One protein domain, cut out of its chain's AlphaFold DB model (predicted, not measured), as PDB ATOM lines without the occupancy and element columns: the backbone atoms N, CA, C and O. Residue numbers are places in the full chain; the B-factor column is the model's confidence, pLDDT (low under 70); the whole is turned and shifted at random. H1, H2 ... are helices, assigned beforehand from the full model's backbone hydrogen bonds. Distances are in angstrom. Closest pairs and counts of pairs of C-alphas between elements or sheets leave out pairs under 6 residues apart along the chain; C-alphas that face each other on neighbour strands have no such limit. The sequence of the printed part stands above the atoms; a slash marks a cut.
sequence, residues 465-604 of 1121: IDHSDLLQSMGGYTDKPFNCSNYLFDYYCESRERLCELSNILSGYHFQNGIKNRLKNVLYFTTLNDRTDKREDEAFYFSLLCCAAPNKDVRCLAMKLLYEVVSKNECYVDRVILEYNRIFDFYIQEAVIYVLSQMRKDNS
ATOM      1  N   ILE A 465       2.407 -16.079  42.684       74.25
ATOM      2  CA  ILE A 465       1.401 -16.047  41.615       74.25
ATOM      3  C   ILE A 465       1.662 -14.850  40.696       74.25
ATOM      4  O   ILE A 465       1.537 -14.985  39.484       74.25
ATOM      5  N   ASP A 466       2.053 -13.716  41.283       75.06
ATOM      6  CA  ASP A 466       2.429 -12.493  40.582       75.06
ATOM      7  C   ASP A 466       3.922 -12.217  40.789       75.06
ATOM      8  O   ASP A 466       4.411 -12.196  41.924       75.06
ATOM      9  N   HIS A 467       4.647 -12.051  39.685       80.62
ATOM     10  CA  HIS A 467       6.080 -11.775  39.668       80.62
ATOM     11  C   HIS A 467       6.397 -10.290  39.523       80.62
ATOM     12  O   HIS A 467       7.531  -9.894  39.793       80.62
ATOM     13  N   SER A 468       5.410  -9.473  39.155       71.62
ATOM     14  CA  SER A 468       5.608  -8.056  38.865       71.62
ATOM     15  C   SER A 468       5.977  -7.246  40.113       71.62
ATOM     16  O   SER A 468       6.905  -6.437  40.072       71.62
ATOM     17  N   ASP A 469       5.361  -7.561  41.256       82.25
ATOM     18  CA  ASP A 469       5.603  -6.878  42.534       82.25
ATOM     19  C   ASP A 469       6.739  -7.492  43.370       82.25
ATOM     20  O   ASP A 469       7.171  -6.910  44.373       82.25
ATOM     21  N   LEU A 470       7.253  -8.667  42.989       88.62
ATOM     22  CA  LEU A 470       8.272  -9.381  43.769       88.62
ATOM     23  C   LEU A 470       9.577  -8.599  43.872       88.62
ATOM     24  O   LEU A 470      10.146  -8.508  44.958       88.62
ATOM     25  N   LEU A 471      10.062  -8.042  42.759       90.50
ATOM     26  CA  LEU A 471      11.306  -7.274  42.760       90.50
ATOM     27  C   LEU A 471      11.165  -6.027  43.639       90.50
ATOM     28  O   LEU A 471      12.020  -5.769  44.488       90.50
ATOM     29  N   GLN A 472      10.045  -5.311  43.487       87.94
ATOM     30  CA  GLN A 472       9.707  -4.141  44.295       87.94
ATOM     31  C   GLN A 472       9.619  -4.499  45.783       87.94
ATOM     32  O   GLN A 472      10.066  -3.717  46.615       87.94
ATOM     33  N   SER A 473       9.101  -5.673  46.139       87.31
ATOM     34  CA  SER A 473       8.885  -6.057  47.540       87.31
ATOM     35  C   SER A 473      10.127  -6.678  48.190       87.31
ATOM     36  O   SER A 473      10.492  -6.296  49.294       87.31
ATOM     37  N   MET A 474      10.806  -7.610  47.512       90.19
ATOM     38  CA  MET A 474      11.848  -8.468  48.104       90.19
ATOM     39  C   MET A 474      13.263  -8.262  47.568       90.19
ATOM     40  O   MET A 474      14.210  -8.660  48.246       90.19
ATOM     41  N   GLY A 475      13.440  -7.697  46.369       91.75
ATOM     42  CA  GLY A 475      14.783  -7.502  45.813       91.75
ATOM     43  C   GLY A 475      15.618  -6.615  46.729       91.75
ATOM     44  O   GLY A 475      15.092  -5.632  47.234       91.75
ATOM     45  N   GLY A 476      16.876  -6.961  46.989       91.12
ATOM     46  CA  GLY A 476      17.763  -6.210  47.883       91.12
ATOM     47  C   GLY A 476      17.643  -6.567  49.371       91.12
ATOM     48  O   GLY A 476      18.398  -6.015  50.169       91.12
ATOM     49  N   TYR A 477      16.740  -7.484  49.750       90.25
ATOM     50  CA  TYR A 477      16.649  -8.029  51.110       90.25
ATOM     51  C   TYR A 477      17.326  -9.395  51.224       90.25
ATOM     52  O   TYR A 477      17.074 -10.314  50.442       90.25
ATOM     53  N   THR A 478      18.151  -9.558  52.249       88.75
ATOM     54  CA  THR A 478      18.969 -10.748  52.482       88.75
ATOM     55  C   THR A 478      18.154 -11.878  53.111       88.75
ATOM     56  O   THR A 478      17.238 -11.647  53.902       88.75
ATOM     57  N   ASP A 479      18.493 -13.125  52.763       87.94
ATOM     58  CA  ASP A 479      17.872 -14.345  53.302       87.94
ATOM     59  C   ASP A 479      16.327 -14.366  53.187       87.94
ATOM     60  O   ASP A 479      15.638 -14.919  54.046       87.94
ATOM     61  N   LYS A 480      15.753 -13.786  52.120       90.62
ATOM     62  CA  LYS A 480      14.307 -13.879  51.842       90.62
ATOM     63  C   LYS A 480      14.008 -14.933  50.780       90.62
ATOM     64  O   LYS A 480      14.820 -15.146  49.878       90.62
ATOM     65  N   PRO A 481      12.842 -15.598  50.849       91.94
ATOM     66  CA  PRO A 481      12.565 -16.743  49.997       91.94
ATOM     67  C   PRO A 481      12.471 -16.401  48.515       91.94
ATOM     68  O   PRO A 481      12.840 -17.234  47.697       91.94
ATOM     69  N   PHE A 482      12.005 -15.206  48.152       94.38
ATOM     70  CA  PHE A 482      11.891 -14.796  46.750       94.38
ATOM     71  C   PHE A 482      12.737 -13.560  46.420       94.38
ATOM     72  O   PHE A 482      12.371 -12.794  45.537       94.38
ATOM     73  N   ASN A 483      13.853 -13.346  47.124       93.31
ATOM     74  CA  ASN A 483      14.806 -12.286  46.782       93.31
ATOM     75  C   ASN A 483      15.632 -12.630  45.525       93.31
ATOM     76  O   ASN A 483      15.429 -13.671  44.881       93.31
ATOM     77  N   CYS A 484      16.567 -11.755  45.153       95.06
ATOM     78  CA  CYS A 484      17.355 -11.902  43.934       95.06
ATOM     79  C   CYS A 484      18.280 -13.114  43.964       95.06
ATOM     80  O   CYS A 484      18.328 -13.860  42.987       95.06
ATOM     81  N   SER A 485      18.942 -13.347  45.092       94.00
ATOM     82  CA  SER A 485      19.881 -14.452  45.287       94.00
ATOM     83  C   SER A 485      19.230 -15.837  45.366       94.00
ATOM     84  O   SER A 485      19.866 -16.815  44.974       94.00
ATOM     85  N   ASN A 486      17.982 -15.944  45.840       94.06
ATOM     86  CA  ASN A 486      17.314 -17.237  46.039       94.06
ATOM     87  C   ASN A 486      16.260 -17.593  44.977       94.06
ATOM     88  O   ASN A 486      15.872 -18.762  44.904       94.06
ATOM     89  N   TYR A 487      15.744 -16.627  44.205       94.88
ATOM     90  CA  TYR A 487      14.669 -16.885  43.235       94.88
ATOM     91  C   TYR A 487      14.671 -15.958  42.014       94.88
ATOM     92  O   TYR A 487      14.646 -16.456  40.889       94.88
ATOM     93  N   LEU A 488      14.665 -14.628  42.198       94.38
ATOM     94  CA  LEU A 488      14.352 -13.707  41.090       94.38
ATOM     95  C   LEU A 488      15.391 -13.750  39.975       94.38
ATOM     96  O   LEU A 488      15.016 -13.627  38.812       94.38
ATOM     97  N   PHE A 489      16.673 -13.950  40.297       94.31
ATOM     98  CA  PHE A 489      17.698 -14.046  39.264       94.31
ATOM     99  C   PHE A 489      17.463 -15.253  38.352       94.31
ATOM    100  O   PHE A 489      17.389 -15.105  37.134       94.31
ATOM    101  N   ASP A 490      17.247 -16.431  38.941       93.56
ATOM    102  CA  ASP A 490      16.938 -17.643  38.184       93.56
ATOM    103  C   ASP A 490      15.620 -17.509  37.410       93.56
ATOM    104  O   ASP A 490      15.540 -17.957  36.269       93.56
ATOM    105  N   TYR A 491      14.610 -16.856  37.995       93.62
ATOM    106  CA  TYR A 491      13.333 -16.602  37.334       93.62
ATOM    107  C   TYR A 491      13.501 -15.733  36.085       93.62
ATOM    108  O   TYR A 491      13.087 -16.147  35.002       93.62
ATOM    109  N   TYR A 492      14.100 -14.546  36.207       93.06
ATOM    110  CA  TYR A 492      14.205 -13.621  35.081       93.06
ATOM    111  C   TYR A 492      15.201 -14.112  34.028       93.06
ATOM    112  O   TYR A 492      14.926 -13.984  32.841       93.06
ATOM    113  N   CYS A 493      16.306 -14.746  34.424       91.50
ATOM    114  CA  CYS A 493      17.291 -15.284  33.484       91.50
ATOM    115  C   CYS A 493      16.902 -16.644  32.874       91.50
ATOM    116  O   CYS A 493      17.695 -17.216  32.131       91.50
ATOM    117  N   GLU A 494      15.708 -17.184  33.148       92.69
ATOM    118  CA  GLU A 494      15.242 -18.430  32.519       92.69
ATOM    119  C   GLU A 494      14.901 -18.233  31.032       92.69
ATOM    120  O   GLU A 494      15.170 -19.113  30.212       92.69
ATOM    121  N   SER A 495      14.310 -17.090  30.665       90.44
ATOM    122  CA  SER A 495      13.928 -16.804  29.280       90.44
ATOM    123  C   SER A 495      13.978 -15.316  28.943       90.44
ATOM    124  O   SER A 495      13.899 -14.442  29.805       90.44
ATOM    125  N   ARG A 496      14.061 -15.023  27.642       89.19
ATOM    126  CA  ARG A 496      14.034 -13.655  27.116       89.19
ATOM    127  C   ARG A 496      12.738 -12.927  27.482       89.19
ATOM    128  O   ARG A 496      12.785 -11.760  27.848       89.19
ATOM    129  N   GLU A 497      11.590 -13.598  27.396       90.38
ATOM    130  CA  GLU A 497      10.275 -12.989  27.649       90.38
ATOM    131  C   GLU A 497      10.182 -12.400  29.063       90.38
ATOM    132  O   GLU A 497       9.650 -11.305  29.237       90.38
ATOM    133  N   ARG A 498      10.768 -13.076  30.058       91.12
ATOM    134  CA  ARG A 498      10.800 -12.591  31.444       91.12
ATOM    135  C   ARG A 498      11.751 -11.408  31.634       91.12
ATOM    136  O   ARG A 498      11.478 -10.527  32.439       91.12
ATOM    137  N   LEU A 499      12.837 -11.312  30.867       86.19
ATOM    138  CA  LEU A 499      13.686 -10.109  30.873       86.19
ATOM    139  C   LEU A 499      12.994  -8.903  30.222       86.19
ATOM    140  O   LEU A 499      13.220  -7.760  30.631       86.19
ATOM    141  N   CYS A 500      12.125  -9.140  29.237       87.62
ATOM    142  CA  CYS A 500      11.261  -8.089  28.702       87.62
ATOM    143  C   CYS A 500      10.267  -7.611  29.769       87.62
ATOM    144  O   CYS A 500      10.096  -6.406  29.940       87.62
ATOM    145  N   GLU A 501       9.674  -8.532  30.533       90.25
ATOM    146  CA  GLU A 501       8.846  -8.203  31.700       90.25
ATOM    147  C   GLU A 501       9.623  -7.363  32.725       90.25
ATOM    148  O   GLU A 501       9.165  -6.285  33.095       90.25
ATOM    149  N   LEU A 502      10.843  -7.773  33.088       91.75
ATOM    150  CA  LEU A 502      11.727  -7.015  33.979       91.75
ATOM    151  C   LEU A 502      12.000  -5.594  33.467       91.75
ATOM    152  O   LEU A 502      11.958  -4.634  34.234       91.75
ATOM    153  N   SER A 503      12.252  -5.441  32.166       91.44
ATOM    154  CA  SER A 503      12.484  -4.126  31.554       91.44
ATOM    155  C   SER A 503      11.253  -3.223  31.657       91.44
ATOM    156  O   SER A 503      11.405  -2.025  31.883       91.44
ATOM    157  N   ASN A 504      10.049  -3.787  31.526       88.56
ATOM    158  CA  ASN A 504       8.799  -3.053  31.719       88.56
ATOM    159  C   ASN A 504       8.600  -2.670  33.191       88.56
ATOM    160  O   ASN A 504       8.285  -1.514  33.470       88.56
ATOM    161  N   ILE A 505       8.844  -3.603  34.122       88.94
ATOM    162  CA  ILE A 505       8.765  -3.350  35.569       88.94
ATOM    163  C   ILE A 505       9.695  -2.208  35.961       88.94
ATOM    164  O   ILE A 505       9.292  -1.373  36.750       88.94
ATOM    165  N   LEU A 506      10.900  -2.136  35.393       91.19
ATOM    166  CA  LEU A 506      11.911  -1.118  35.704       91.19
ATOM    167  C   LEU A 506      11.800   0.166  34.854       91.19
ATOM    168  O   LEU A 506      12.726   0.986  34.841       91.19
ATOM    169  N   SER A 507      10.710   0.335  34.101       87.81
ATOM    170  CA  SER A 507      10.480   1.506  33.247       87.81
ATOM    171  C   SER A 507       9.686   2.614  33.954       87.81
ATOM    172  O   SER A 507       8.979   2.374  34.934       87.81
ATOM    173  N   GLY A 508       9.799   3.843  33.443       78.44
ATOM    174  CA  GLY A 508       9.072   5.013  33.944       78.44
ATOM    175  C   GLY A 508       9.750   5.736  35.115       78.44
ATOM    176  O   GLY A 508      10.754   5.279  35.665       78.44
ATOM    177  N   TYR A 509       9.207   6.907  35.467       67.50
ATOM    178  CA  TYR A 509       9.788   7.813  36.467       67.50
ATOM    179  C   TYR A 509       9.146   7.669  37.859       67.50
ATOM    180  O   TYR A 509       9.834   7.450  38.850       67.50
ATOM    181  N   HIS A 510       7.812   7.725  37.945       57.66
ATOM    182  CA  HIS A 510       7.104   7.945  39.216       57.66
ATOM    183  C   HIS A 510       6.965   6.715  40.133       57.66
ATOM    184  O   HIS A 510       6.794   6.869  41.341       57.66
ATOM    185  N   PHE A 511       7.037   5.496  39.588       58.25
ATOM    186  CA  PHE A 511       6.743   4.263  40.338       58.25
ATOM    187  C   PHE A 511       7.996   3.512  40.824       58.25
ATOM    188  O   PHE A 511       7.888   2.580  41.619       58.25
ATOM    189  N   GLN A 512       9.193   3.951  40.415       75.00
ATOM    190  CA  GLN A 512      10.467   3.282  40.718       75.00
ATOM    191  C   GLN A 512      11.146   3.756  42.009       75.00
ATOM    192  O   GLN A 512      12.202   3.235  42.365       75.00
ATOM    193  N   ASN A 513      10.557   4.711  42.739       72.62
ATOM    194  CA  ASN A 513      11.178   5.288  43.937       72.62
ATOM    195  C   ASN A 513      11.544   4.230  44.991       72.62
ATOM    196  O   ASN A 513      12.595   4.334  45.612       72.62
ATOM    197  N   GLY A 514      10.740   3.169  45.143       78.94
ATOM    198  CA  GLY A 514      11.048   2.068  46.064       78.94
ATOM    199  C   GLY A 514      12.342   1.324  45.710       78.94
ATOM    200  O   GLY A 514      13.200   1.146  46.572       78.94
ATOM    201  N   ILE A 515      12.518   0.933  44.442       87.81
ATOM    202  CA  ILE A 515      13.735   0.256  43.957       87.81
ATOM    203  C   ILE A 515      14.928   1.211  43.954       87.81
ATOM    204  O   ILE A 515      16.003   0.833  44.417       87.81
ATOM    205  N   LYS A 516      14.743   2.450  43.482       86.75
ATOM    206  CA  LYS A 516      15.778   3.496  43.482       86.75
ATOM    207  C   LYS A 516      16.327   3.720  44.894       86.75
ATOM    208  O   LYS A 516      17.534   3.600  45.099       86.75
ATOM    209  N   ASN A 517      15.452   3.955  45.872       81.25
ATOM    210  CA  ASN A 517      15.857   4.171  47.261       81.25
ATOM    211  C   ASN A 517      16.505   2.919  47.850       81.25
ATOM    212  O   ASN A 517      17.526   3.017  48.517       81.25
ATOM    213  N   ARG A 518      15.991   1.721  47.546       88.19
ATOM    214  CA  ARG A 518      16.617   0.487  48.028       88.19
ATOM    215  C   ARG A 518      18.011   0.261  47.449       88.19
ATOM    216  O   ARG A 518      18.906  -0.113  48.195       88.19
ATOM    217  N   LEU A 519      18.222   0.506  46.155       91.75
ATOM    218  CA  LEU A 519      19.552   0.438  45.541       91.75
ATOM    219  C   LEU A 519      20.510   1.440  46.186       91.75
ATOM    220  O   LEU A 519      21.637   1.063  46.500       91.75
ATOM    221  N   LYS A 520      20.055   2.679  46.424       87.19
ATOM    222  CA  LYS A 520      20.817   3.696  47.160       87.19
ATOM    223  C   LYS A 520      21.187   3.177  48.551       87.19
ATOM    224  O   LYS A 520      22.365   3.123  48.885       87.19
ATOM    225  N   ASN A 521      20.220   2.668  49.310       83.75
ATOM    226  CA  ASN A 521      20.447   2.170  50.664       83.75
ATOM    227  C   ASN A 521      21.446   1.000  50.701       83.75
ATOM    228  O   ASN A 521      22.398   1.011  51.482       83.75
ATOM    229  N   VAL A 522      21.278   0.015  49.814       88.75
ATOM    230  CA  VAL A 522      22.188  -1.136  49.697       88.75
ATOM    231  C   VAL A 522      23.587  -0.686  49.257       88.75
ATOM    232  O   VAL A 522      24.576  -1.208  49.769       88.75
ATOM    233  N   LEU A 523      23.698   0.301  48.362       89.19
ATOM    234  CA  LEU A 523      24.970   0.885  47.924       89.19
ATOM    235  C   LEU A 523      25.719   1.572  49.065       89.19
ATOM    236  O   LEU A 523      26.878   1.236  49.318       89.19
ATOM    237  N   TYR A 524      25.062   2.488  49.776       83.12
ATOM    238  CA  TYR A 524      25.662   3.176  50.920       83.12
ATOM    239  C   TYR A 524      26.085   2.182  51.996       83.12
ATOM    240  O   TYR A 524      27.208   2.239  52.492       83.12
ATOM    241  N   PHE A 525      25.232   1.202  52.292       82.19
ATOM    242  CA  PHE A 525      25.562   0.163  53.253       82.19
ATOM    243  C   PHE A 525      26.774  -0.677  52.815       82.19
ATOM    244  O   PHE A 525      27.681  -0.913  53.611       82.19
ATOM    245  N   THR A 526      26.801  -1.127  51.556       84.50
ATOM    246  CA  THR A 526      27.885  -1.963  51.005       84.50
ATOM    247  C   THR A 526      29.223  -1.230  51.025       84.50
ATOM    248  O   THR A 526      30.239  -1.839  51.356       84.50
ATOM    249  N   THR A 527      29.207   0.069  50.722       81.81
ATOM    250  CA  THR A 527      30.412   0.908  50.650       81.81
ATOM    251  C   THR A 527      30.942   1.273  52.034       81.81
ATOM    252  O   THR A 527      32.146   1.258  52.264       81.81
ATOM    253  N   LEU A 528      30.052   1.585  52.982       76.81
ATOM    254  CA  LEU A 528      30.436   2.024  54.326       76.81
ATOM    255  C   LEU A 528      30.772   0.868  55.282       76.81
ATOM    256  O   LEU A 528      31.299   1.100  56.372       76.81
ATOM    257  N   ASN A 529      30.450  -0.374  54.912       75.06
ATOM    258  CA  ASN A 529      30.688  -1.542  55.750       75.06
ATOM    259  C   ASN A 529      31.739  -2.487  55.157       75.06
ATOM    260  O   ASN A 529      31.447  -3.330  54.309       75.06
ATOM    261  N   ASP A 530      32.944  -2.446  55.724       66.94
ATOM    262  CA  ASP A 530      34.079  -3.282  55.311       66.94
ATOM    263  C   ASP A 530      33.954  -4.771  55.674       66.94
ATOM    264  O   ASP A 530      34.819  -5.575  55.321       66.94
ATOM    265  N   ARG A 531      32.913  -5.185  56.404       68.25
ATOM    266  CA  ARG A 531      32.766  -6.590  56.808       68.25
ATOM    267  C   ARG A 531      32.295  -7.438  55.635       68.25
ATOM    268  O   ARG A 531      31.375  -7.047  54.919       68.25
ATOM    269  N   THR A 532      32.899  -8.615  55.485       65.56
ATOM    270  CA  THR A 532      32.379  -9.662  54.608       65.56
ATOM    271  C   THR A 532      31.080 -10.191  55.203       65.56
ATOM    272  O   THR A 532      31.049 -10.668  56.338       65.56
ATOM    273  N   ASP A 533      29.992 -10.063  54.450       68.38
ATOM    274  CA  ASP A 533      28.653 -10.425  54.906       68.38
ATOM    275  C   ASP A 533      27.882 -11.143  53.791       68.38
ATOM    276  O   ASP A 533      28.080 -10.885  52.607       68.38
ATOM    277  N   LYS A 534      26.962 -12.025  54.181       75.00
ATOM    278  CA  LYS A 534      26.023 -12.738  53.305       75.00
ATOM    279  C   LYS A 534      25.190 -11.797  52.428       75.00
ATOM    280  O   LYS A 534      24.723 -12.218  51.377       75.00
ATOM    281  N   ARG A 535      25.037 -10.533  52.831       82.25
ATOM    282  CA  ARG A 535      24.380  -9.476  52.044       82.25
ATOM    283  C   ARG A 535      25.013  -9.236  50.675       82.25
ATOM    284  O   ARG A 535      24.306  -8.833  49.758       82.25
ATOM    285  N   GLU A 536      26.320  -9.475  50.535       88.12
ATOM    286  CA  GLU A 536      27.034  -9.265  49.268       88.12
ATOM    287  C   GLU A 536      26.418 -10.111  48.136       88.12
ATOM    288  O   GLU A 536      26.330  -9.641  47.004       88.12
ATOM    289  N   ASP A 537      25.885 -11.304  48.445       91.12
ATOM    290  CA  ASP A 537      25.193 -12.159  47.469       91.12
ATOM    291  C   ASP A 537      23.901 -11.518  46.949       91.12
ATOM    292  O   ASP A 537      23.646 -11.527  45.744       91.12
ATOM    293  N   GLU A 538      23.081 -10.965  47.842       93.94
ATOM    294  CA  GLU A 538      21.840 -10.307  47.443       93.94
ATOM    295  C   GLU A 538      22.124  -8.999  46.706       93.94
ATOM    296  O   GLU A 538      21.561  -8.771  45.638       93.94
ATOM    297  N   ALA A 539      23.039  -8.176  47.225       94.50
ATOM    298  CA  ALA A 539      23.460  -6.934  46.587       94.50
ATOM    299  C   ALA A 539      23.989  -7.175  45.161       94.50
ATOM    300  O   ALA A 539      23.654  -6.430  44.237       94.50
ATOM    301  N   PHE A 540      24.755  -8.255  44.965       96.25
ATOM    302  CA  PHE A 540      25.249  -8.684  43.661       96.25
ATOM    303  C   PHE A 540      24.113  -8.984  42.675       96.25
ATOM    304  O   PHE A 540      24.059  -8.392  41.601       96.25
ATOM    305  N   TYR A 541      23.179  -9.878  43.015       96.50
ATOM    306  CA  TYR A 541      22.115 -10.243  42.072       96.50
ATOM    307  C   TYR A 541      21.063  -9.146  41.901       96.50
ATOM    308  O   TYR A 541      20.527  -8.987  40.804       96.50
ATOM    309  N   PHE A 542      20.780  -8.376  42.954       97.00
ATOM    310  CA  PHE A 542      19.858  -7.247  42.889       97.00
ATOM    311  C   PHE A 542      20.386  -6.161  41.949       97.00
ATOM    312  O   PHE A 542      19.681  -5.754  41.026       97.00
ATOM    313  N   SER A 543      21.655  -5.765  42.099       97.50
ATOM    314  CA  SER A 543      22.294  -4.830  41.166       97.50
ATOM    315  C   SER A 543      22.344  -5.379  39.739       97.50
ATOM    316  O   SER A 543      22.028  -4.655  38.796       97.50
ATOM    317  N   LEU A 544      22.663  -6.663  39.560       96.75
ATOM    318  CA  LEU A 544      22.741  -7.277  38.237       96.75
ATOM    319  C   LEU A 544      21.391  -7.252  37.499       96.75
ATOM    320  O   LEU A 544      21.350  -6.860  36.336       96.75
ATOM    321  N   LEU A 545      20.280  -7.593  38.167       96.00
ATOM    322  CA  LEU A 545      18.937  -7.493  37.577       96.00
ATOM    323  C   LEU A 545      18.534  -6.040  37.303       96.00
ATOM    324  O   LEU A 545      18.031  -5.734  36.221       96.00
ATOM    325  N   CYS A 546      18.789  -5.126  38.243       96.50
ATOM    326  CA  CYS A 546      18.443  -3.714  38.082       96.50
ATOM    327  C   CYS A 546      19.252  -3.004  36.982       96.50
ATOM    328  O   CYS A 546      18.799  -1.981  36.471       96.50
ATOM    329  N   CYS A 547      20.386  -3.558  36.531       96.50
ATOM    330  CA  CYS A 547      21.088  -3.055  35.345       96.50
ATOM    331  C   CYS A 547      20.239  -3.145  34.062       96.50
ATOM    332  O   CYS A 547      20.492  -2.395  33.121       96.50
ATOM    333  N   ALA A 548      19.200  -3.991  34.016       95.19
ATOM    334  CA  ALA A 548      18.261  -4.033  32.892       95.19
ATOM    335  C   ALA A 548      17.350  -2.794  32.801       95.19
ATOM    336  O   ALA A 548      16.651  -2.643  31.794       95.19
ATOM    337  N   ALA A 549      17.321  -1.922  33.814       94.12
ATOM    338  CA  ALA A 549      16.385  -0.807  33.881       94.12
ATOM    339  C   ALA A 549      16.525   0.158  32.690       94.12
ATOM    340  O   ALA A 549      17.624   0.660  32.432       94.12
ATOM    341  N   PRO A 550      15.426   0.493  31.986       92.31
ATOM    342  CA  PRO A 550      15.402   1.639  31.080       92.31
ATOM    343  C   PRO A 550      15.606   2.965  31.821       92.31
ATOM    344  O   PRO A 550      16.287   3.855  31.308       92.31
ATOM    345  N   ASN A 551      15.080   3.077  33.045       90.56
ATOM    346  CA  ASN A 551      15.297   4.230  33.911       90.56
ATOM    347  C   ASN A 551      16.805   4.423  34.200       90.56
ATOM    348  O   ASN A 551      17.468   3.533  34.742       90.56
ATOM    349  N   LYS A 552      17.348   5.590  33.816       86.88
ATOM    350  CA  LYS A 552      18.790   5.896  33.881       86.88
ATOM    351  C   LYS A 552      19.289   5.949  35.325       86.88
ATOM    352  O   LYS A 552      20.380   5.457  35.584       86.88
ATOM    353  N   ASP A 553      18.490   6.473  36.252       87.81
ATOM    354  CA  ASP A 553      18.839   6.588  37.671       87.81
ATOM    355  C   ASP A 553      18.990   5.212  38.326       87.81
ATOM    356  O   ASP A 553      20.009   4.924  38.956       87.81
ATOM    357  N   VAL A 554      17.999   4.335  38.123       92.38
ATOM    358  CA  VAL A 554      18.022   2.951  38.626       92.38
ATOM    359  C   VAL A 554      19.219   2.200  38.046       92.38
ATOM    360  O   VAL A 554      19.976   1.577  38.792       92.38
ATOM    361  N   ARG A 555      19.441   2.302  36.729       92.56
ATOM    362  CA  ARG A 555      20.577   1.655  36.057       92.56
ATOM    363  C   ARG A 555      21.920   2.188  36.567       92.56
ATOM    364  O   ARG A 555      22.841   1.406  36.772       92.56
ATOM    365  N   CYS A 556      22.030   3.494  36.804       92.12
ATOM    366  CA  CYS A 556      23.227   4.148  37.335       92.12
ATOM    367  C   CYS A 556      23.581   3.626  38.738       92.12
ATOM    368  O   CYS A 556      24.699   3.153  38.953       92.12
ATOM    369  N   LEU A 557      22.611   3.618  39.660       94.06
ATOM    370  CA  LEU A 557      22.773   3.051  41.005       94.06
ATOM    371  C   LEU A 557      23.137   1.570  40.966       94.06
ATOM    372  O   LEU A 557      24.025   1.135  41.695       94.06
ATOM    373  N   ALA A 558      22.473   0.801  40.103       96.25
ATOM    374  CA  ALA A 558      22.720  -0.623  39.949       96.25
ATOM    375  C   ALA A 558      24.147  -0.906  39.459       96.25
ATOM    376  O   ALA A 558      24.849  -1.709  40.068       96.25
ATOM    377  N   MET A 559      24.619  -0.206  38.422       96.00
ATOM    378  CA  MET A 559      25.998  -0.345  37.935       96.00
ATOM    379  C   MET A 559      27.023   0.042  39.003       96.00
ATOM    380  O   MET A 559      28.033  -0.645  39.163       96.00
ATOM    381  N   LYS A 560      26.756   1.117  39.757       95.38
ATOM    382  CA  LYS A 560      27.620   1.552  40.855       95.38
ATOM    383  C   LYS A 560      27.668   0.516  41.983       95.38
ATOM    384  O   LYS A 560      28.756   0.154  42.414       95.38
ATOM    385  N   LEU A 561      26.525  -0.027  42.406       95.75
ATOM    386  CA  LEU A 561      26.462  -1.091  43.414       95.75
ATOM    387  C   LEU A 561      27.175  -2.368  42.951       95.75
ATOM    388  O   LEU A 561      27.940  -2.951  43.717       95.75
ATOM    389  N   LEU A 562      26.977  -2.775  41.695       97.06
ATOM    390  CA  LEU A 562      27.666  -3.932  41.125       97.06
ATOM    391  C   LEU A 562      29.190  -3.737  41.150       97.06
ATOM    392  O   LEU A 562      29.921  -4.663  41.500       97.06
ATOM    393  N   TYR A 563      29.671  -2.530  40.829       95.50
ATOM    394  CA  TYR A 563      31.088  -2.181  40.940       95.50
ATOM    395  C   TYR A 563      31.609  -2.281  42.377       95.50
ATOM    396  O   TYR A 563      32.662  -2.882  42.586       95.50
ATOM    397  N   GLU A 564      30.893  -1.740  43.365       92.62
ATOM    398  CA  GLU A 564      31.320  -1.803  44.770       92.62
ATOM    399  C   GLU A 564      31.441  -3.252  45.258       92.62
ATOM    400  O   GLU A 564      32.465  -3.634  45.822       92.62
ATOM    401  N   VAL A 565      30.457  -4.103  44.949       93.06
ATOM    402  CA  VAL A 565      30.495  -5.525  45.333       93.06
ATOM    403  C   VAL A 565      31.663  -6.261  44.662       93.06
ATOM    404  O   VAL A 565      32.413  -6.976  45.329       93.06
ATOM    405  N   VAL A 566      31.852  -6.078  43.350       92.94
ATOM    406  CA  VAL A 566      32.905  -6.774  42.587       92.94
ATOM    407  C   VAL A 566      34.305  -6.266  42.942       92.94
ATOM    408  O   VAL A 566      35.243  -7.060  43.011       92.94
ATOM    409  N   SER A 567      34.464  -4.964  43.186       89.44
ATOM    410  CA  SER A 567      35.761  -4.363  43.518       89.44
ATOM    411  C   SER A 567      36.230  -4.705  44.933       89.44
ATOM    412  O   SER A 567      37.433  -4.861  45.154       89.44
ATOM    413  N   LYS A 568      35.295  -4.866  45.877       85.44
ATOM    414  CA  LYS A 568      35.580  -5.228  47.268       85.44
ATOM    415  C   LYS A 568      36.030  -6.683  47.415       85.44
ATOM    416  O   LYS A 568      36.860  -6.983  48.274       85.44
ATOM    417  N   ASN A 569      35.499  -7.592  46.593       85.19
ATOM    418  CA  ASN A 569      35.757  -9.024  46.719       85.19
ATOM    419  C   ASN A 569      35.915  -9.715  45.355       85.19
ATOM    420  O   ASN A 569      34.950  -9.939  44.621       85.19
ATOM    421  N   GLU A 570      37.148 -10.142  45.056       83.62
ATOM    422  CA  GLU A 570      37.507 -10.781  43.783       83.62
ATOM    423  C   GLU A 570      36.703 -12.059  43.474       83.62
ATOM    424  O   GLU A 570      36.624 -12.447  42.308       83.62
ATOM    425  N   CYS A 571      36.063 -12.717  44.453       90.00
ATOM    426  CA  CYS A 571      35.224 -13.887  44.165       90.00
ATOM    427  C   CYS A 571      34.012 -13.541  43.278       90.00
ATOM    428  O   CYS A 571      33.549 -14.383  42.503       90.00
ATOM    429  N   TYR A 572      33.532 -12.294  43.321       93.56
ATOM    430  CA  TYR A 572      32.442 -11.840  42.462       93.56
ATOM    431  C   TYR A 572      32.898 -11.547  41.029       93.56
ATOM    432  O   TYR A 572      32.058 -11.559  40.133       93.56
ATOM    433  N   VAL A 573      34.207 -11.401  40.768       94.56
ATOM    434  CA  VAL A 573      34.748 -11.401  39.394       94.56
ATOM    435  C   VAL A 573      34.477 -12.753  38.733       94.56
ATOM    436  O   VAL A 573      33.972 -12.812  37.614       94.56
ATOM    437  N   ASP A 574      34.748 -13.853  39.441       93.44
ATOM    438  CA  ASP A 574      34.461 -15.201  38.937       93.44
ATOM    439  C   ASP A 574      32.965 -15.410  38.723       93.44
ATOM    440  O   ASP A 574      32.534 -15.945  37.699       93.44
ATOM    441  N   ARG A 575      32.167 -14.961  39.694       94.94
ATOM    442  CA  ARG A 575      30.717 -15.116  39.662       94.94
ATOM    443  C   ARG A 575      30.087 -14.350  38.506       94.94
ATOM    444  O   ARG A 575      29.301 -14.931  37.768       94.94
ATOM    445  N   VAL A 576      30.451 -13.085  38.301       96.06
ATOM    446  CA  VAL A 576      29.866 -12.271  37.226       96.06
ATOM    447  C   VAL A 576      30.238 -12.798  35.841       96.06
ATOM    448  O   VAL A 576      29.390 -12.831  34.950       96.06
ATOM    449  N   ILE A 577      31.462 -13.310  35.674       95.88
ATOM    450  CA  ILE A 577      31.894 -13.986  34.442       95.88
ATOM    451  C   ILE A 577      31.071 -15.260  34.194       95.88
ATOM    452  O   ILE A 577      30.692 -15.542  33.055       95.88
ATOM    453  N   LEU A 578      30.788 -16.035  35.245       94.56
ATOM    454  CA  LEU A 578      29.996 -17.261  35.147       94.56
ATOM    455  C   LEU A 578      28.542 -16.971  34.751       94.56
ATOM    456  O   LEU A 578      28.020 -17.609  33.833       94.56
ATOM    457  N   GLU A 579      27.914 -15.994  35.404       95.06
ATOM    458  CA  GLU A 579      26.510 -15.644  35.169       95.06
ATOM    459  C   GLU A 579      26.288 -14.959  33.810       95.06
ATOM    460  O   GLU A 579      25.207 -15.091  33.241       95.06
ATOM    461  N   TYR A 580      27.304 -14.308  33.228       94.75
ATOM    462  CA  TYR A 580      27.201 -13.593  31.945       94.75
ATOM    463  C   TYR A 580      26.562 -14.420  30.814       94.75
ATOM    464  O   TYR A 580      25.769 -13.898  30.037       94.75
ATOM    465  N   ASN A 581      26.842 -15.727  30.738       88.38
ATOM    466  CA  ASN A 581      26.286 -16.589  29.682       88.38
ATOM    467  C   ASN A 581      24.789 -16.904  29.861       88.38
ATOM    468  O   ASN A 581      24.151 -17.368  28.920       88.38
ATOM    469  N   ARG A 582      24.238 -16.693  31.062       90.88
ATOM    470  CA  ARG A 582      22.809 -16.866  31.378       90.88
ATOM    471  C   ARG A 582      22.015 -15.572  31.185       90.88
ATOM    472  O   ARG A 582      20.790 -15.588  31.224       90.88
ATOM    473  N   ILE A 583      22.707 -14.451  30.996       91.31
ATOM    474  CA  ILE A 583      22.111 -13.128  30.867       91.31
ATOM    475  C   ILE A 583      21.839 -12.852  29.391       91.31
ATOM    476  O   ILE A 583      22.763 -12.756  28.584       91.31
ATOM    477  N   PHE A 584      20.566 -12.670  29.049       88.12
ATOM    478  CA  PHE A 584      20.154 -12.338  27.683       88.12
ATOM    479  C   PHE A 584      19.953 -10.829  27.457       88.12
ATOM    480  O   PHE A 584      19.857 -10.393  26.316       88.12
ATOM    481  N   ASP A 585      19.920 -10.019  28.518       94.25
ATOM    482  CA  ASP A 585      19.686  -8.579  28.408       94.25
ATOM    483  C   ASP A 585      20.960  -7.794  28.050       94.25
ATOM    484  O   ASP A 585      21.984  -7.906  28.728       94.25
ATOM    485  N   PHE A 586      20.884  -6.954  27.011       94.94
ATOM    486  CA  PHE A 586      22.039  -6.205  26.506       94.94
ATOM    487  C   PHE A 586      22.565  -5.139  27.480       94.94
ATOM    488  O   PHE A 586      23.772  -4.904  27.505       94.94
ATOM    489  N   TYR A 587      21.706  -4.505  28.289       95.81
ATOM    490  CA  TYR A 587      22.164  -3.521  29.277       95.81
ATOM    491  C   TYR A 587      22.904  -4.189  30.431       95.81
ATOM    492  O   TYR A 587      23.949  -3.691  30.846       95.81
ATOM    493  N   ILE A 588      22.422  -5.343  30.907       95.94
ATOM    494  CA  ILE A 588      23.151  -6.117  31.920       95.94
ATOM    495  C   ILE A 588      24.516  -6.560  31.366       95.94
ATOM    496  O   ILE A 588      25.532  -6.399  32.041       95.94
ATOM    497  N   GLN A 589      24.576  -7.073  30.132       95.44
ATOM    498  CA  GLN A 589      25.843  -7.480  29.510       95.44
ATOM    499  C   GLN A 589      26.836  -6.316  29.392       95.44
ATOM    500  O   GLN A 589      28.011  -6.471  29.735       95.44
ATOM    501  N   GLU A 590      26.371  -5.142  28.957       95.88
ATOM    502  CA  GLU A 590      27.200  -3.937  28.906       95.88
ATOM    503  C   GLU A 590      27.717  -3.537  30.292       95.88
ATOM    504  O   GLU A 590      28.907  -3.243  30.439       95.88
ATOM    505  N   ALA A 591      26.847  -3.550  31.306       96.94
ATOM    506  CA  ALA A 591      27.201  -3.218  32.681       96.94
ATOM    507  C   ALA A 591      28.280  -4.161  33.233       96.94
ATOM    508  O   ALA A 591      29.256  -3.696  33.818       96.94
ATOM    509  N   VAL A 592      28.165  -5.471  32.984       97.56
ATOM    510  CA  VAL A 592      29.189  -6.457  33.371       97.56
ATOM    511  C   VAL A 592      30.529  -6.140  32.713       97.56
ATOM    512  O   VAL A 592      31.560  -6.120  33.388       97.56
ATOM    513  N   ILE A 593      30.535  -5.857  31.406       97.06
ATOM    514  CA  ILE A 593      31.763  -5.488  30.693       97.06
ATOM    515  C   ILE A 593      32.350  -4.201  31.276       97.06
ATOM    516  O   ILE A 593      33.566  -4.131  31.442       97.06
ATOM    517  N   TYR A 594      31.520  -3.213  31.608       96.19
ATOM    518  CA  TYR A 594      31.987  -1.957  32.180       96.19
ATOM    519  C   TYR A 594      32.586  -2.132  33.577       96.19
ATOM    520  O   TYR A 594      33.703  -1.686  33.813       96.19
ATOM    521  N   VAL A 595      31.911  -2.850  34.475       96.19
ATOM    522  CA  VAL A 595      32.433  -3.132  35.820       96.19
ATOM    523  C   VAL A 595      33.771  -3.865  35.741       96.19
ATOM    524  O   VAL A 595      34.742  -3.448  36.371       96.19
ATOM    525  N   LEU A 596      33.856  -4.916  34.920       95.94
ATOM    526  CA  LEU A 596      35.092  -5.679  34.751       95.94
ATOM    527  C   LEU A 596      36.223  -4.847  34.128       95.94
ATOM    528  O   LEU A 596      37.385  -5.069  34.468       95.94
ATOM    529  N   SER A 597      35.913  -3.859  33.279       93.88
ATOM    530  CA  SER A 597      36.943  -3.026  32.648       93.88
ATOM    531  C   SER A 597      37.600  -2.045  33.621       93.88
ATOM    532  O   SER A 597      38.688  -1.547  33.333       93.88
ATOM    533  N   GLN A 598      36.976  -1.810  34.781       92.50
ATOM    534  CA  GLN A 598      37.513  -0.985  35.869       92.50
ATOM    535  C   GLN A 598      38.283  -1.789  36.930       92.50
ATOM    536  O   GLN A 598      38.788  -1.214  37.900       92.50
ATOM    537  N   MET A 599      38.376  -3.115  36.777       91.12
ATOM    538  CA  MET A 599      39.181  -3.972  37.652       91.12
ATOM    539  C   MET A 599      40.673  -3.904  37.285       91.12
ATOM    540  O   MET A 599      41.077  -3.268  36.310       91.12
ATOM    541  N   ARG A 600      41.529  -4.553  38.085       84.00
ATOM    542  CA  ARG A 600      42.984  -4.587  37.851       84.00
ATOM    543  C   ARG A 600      43.316  -5.169  36.475       84.00
ATOM    544  O   ARG A 600      42.933  -6.297  36.182       84.00
ATOM    545  N   LYS A 601      44.069  -4.413  35.665       78.81
ATOM    546  CA  LYS A 601      44.340  -4.698  34.239       78.81
ATOM    547  C   LYS A 601      45.048  -6.031  33.967       78.81
ATOM    548  O   LYS A 601      44.974  -6.550  32.857       78.81
ATOM    549  N   ASP A 602      45.740  -6.587  34.952       80.38
ATOM    550  CA  ASP A 602      46.508  -7.829  34.871       80.38
ATOM    551  C   ASP A 602      45.719  -9.080  35.300       80.38
ATOM    552  O   ASP A 602      46.264 -10.185  35.301       80.38
ATOM    553  N   ASN A 603      44.422  -8.950  35.609       88.69
ATOM    554  CA  ASN A 603      43.598 -10.094  35.988       88.69
ATOM    555  C   ASN A 603      43.404 -11.064  34.803       88.69
ATOM    556  O   ASN A 603      42.669 -10.784  33.850       88.69
ATOM    557  N   SER A 604      44.042 -12.237  34.886       92.00
ATOM    558  CA  SER A 604      44.058 -13.238  33.813       92.00
ATOM    559  C   SER A 604      42.668 -13.759  33.446       92.00
ATOM    560  O   SER A 604      42.409 -14.040  32.279       92.00
TER     561      SER A 604
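Overview. This is residues 465 to 604 of the 1121 residues of an uncharacterized protein of Peptoniphilus sp. BV3AC2 (UniProt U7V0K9). Helices H4 to H8 form a bundle running up and down, each against the one before it, with H4, H5 and H8 packed on H6 and H7 folded back along H8. Three shorter helices, H1 to H3, gather at one end, where H2 packs along H5. The printed part has 140 residues with eight named helices, H1 to H8 in chain order, and no named strand: all helix. It is compact, with a radius of gyration of the C-alphas of 13.9 A and spans of 43 by 29 by 27 A.

Arrangement. H6, residues 552 to 568, is the hub, touching four helices. With H5, residues 535 to 546, it forms a hairpin at 34.6 degrees, a shallow tilt only just short of steep; the closest C-alphas, of Ser 543 and Ala 558, are 4.4 A apart. H4, residues 513 to 528, touches H6 at a shallow tilt of 23 degrees, the same way, closest at C-alphas 523 and 561, 5.1 A. H8, residues 586 to 597, touches residues 559 to 566 of H6 alone, closest at C-alphas 595 and 563, 5.4 A. H7, residues 571 to 582, forms a hairpin with H8, closest at C-alphas 580 and 589, 6.7 A. H2, residues 484 to 492, touches H5 at a shallow tilt of 20 degrees, closest at C-alphas 485 and 538, 5.1 A. H1, residues 470 to 474, touches H2, closest at C-alphas 471 and 488, 7.3 A; H3, residues 496 to 505, touches H2 only at the corner, closest at C-alphas 498 and 492, 5.1 A. Every O i to N i+4 pair is within hydrogen-bond range in H1, H3, H4, H5, H6 and H8, against 2 of 5 in H2, with 3 of 6 O i to N i+3 pairs, and 6 of 8 in H7.

Along the chain. H6 is 24.2 A long and H4 22.1 A. H1 begins at C-alpha 470 (8.272, -9.381, 43.769); H8 ends at C-alpha 597 (36.943, -3.026, 32.648).

Size, cuts and confidence. The C-alphas of Ile 465 and Asp 602, the farthest apart, are 46.3 A apart. The printed part has no cut and no long link. Residues 509 to 511 and 530 to 533 have pLDDT under 70.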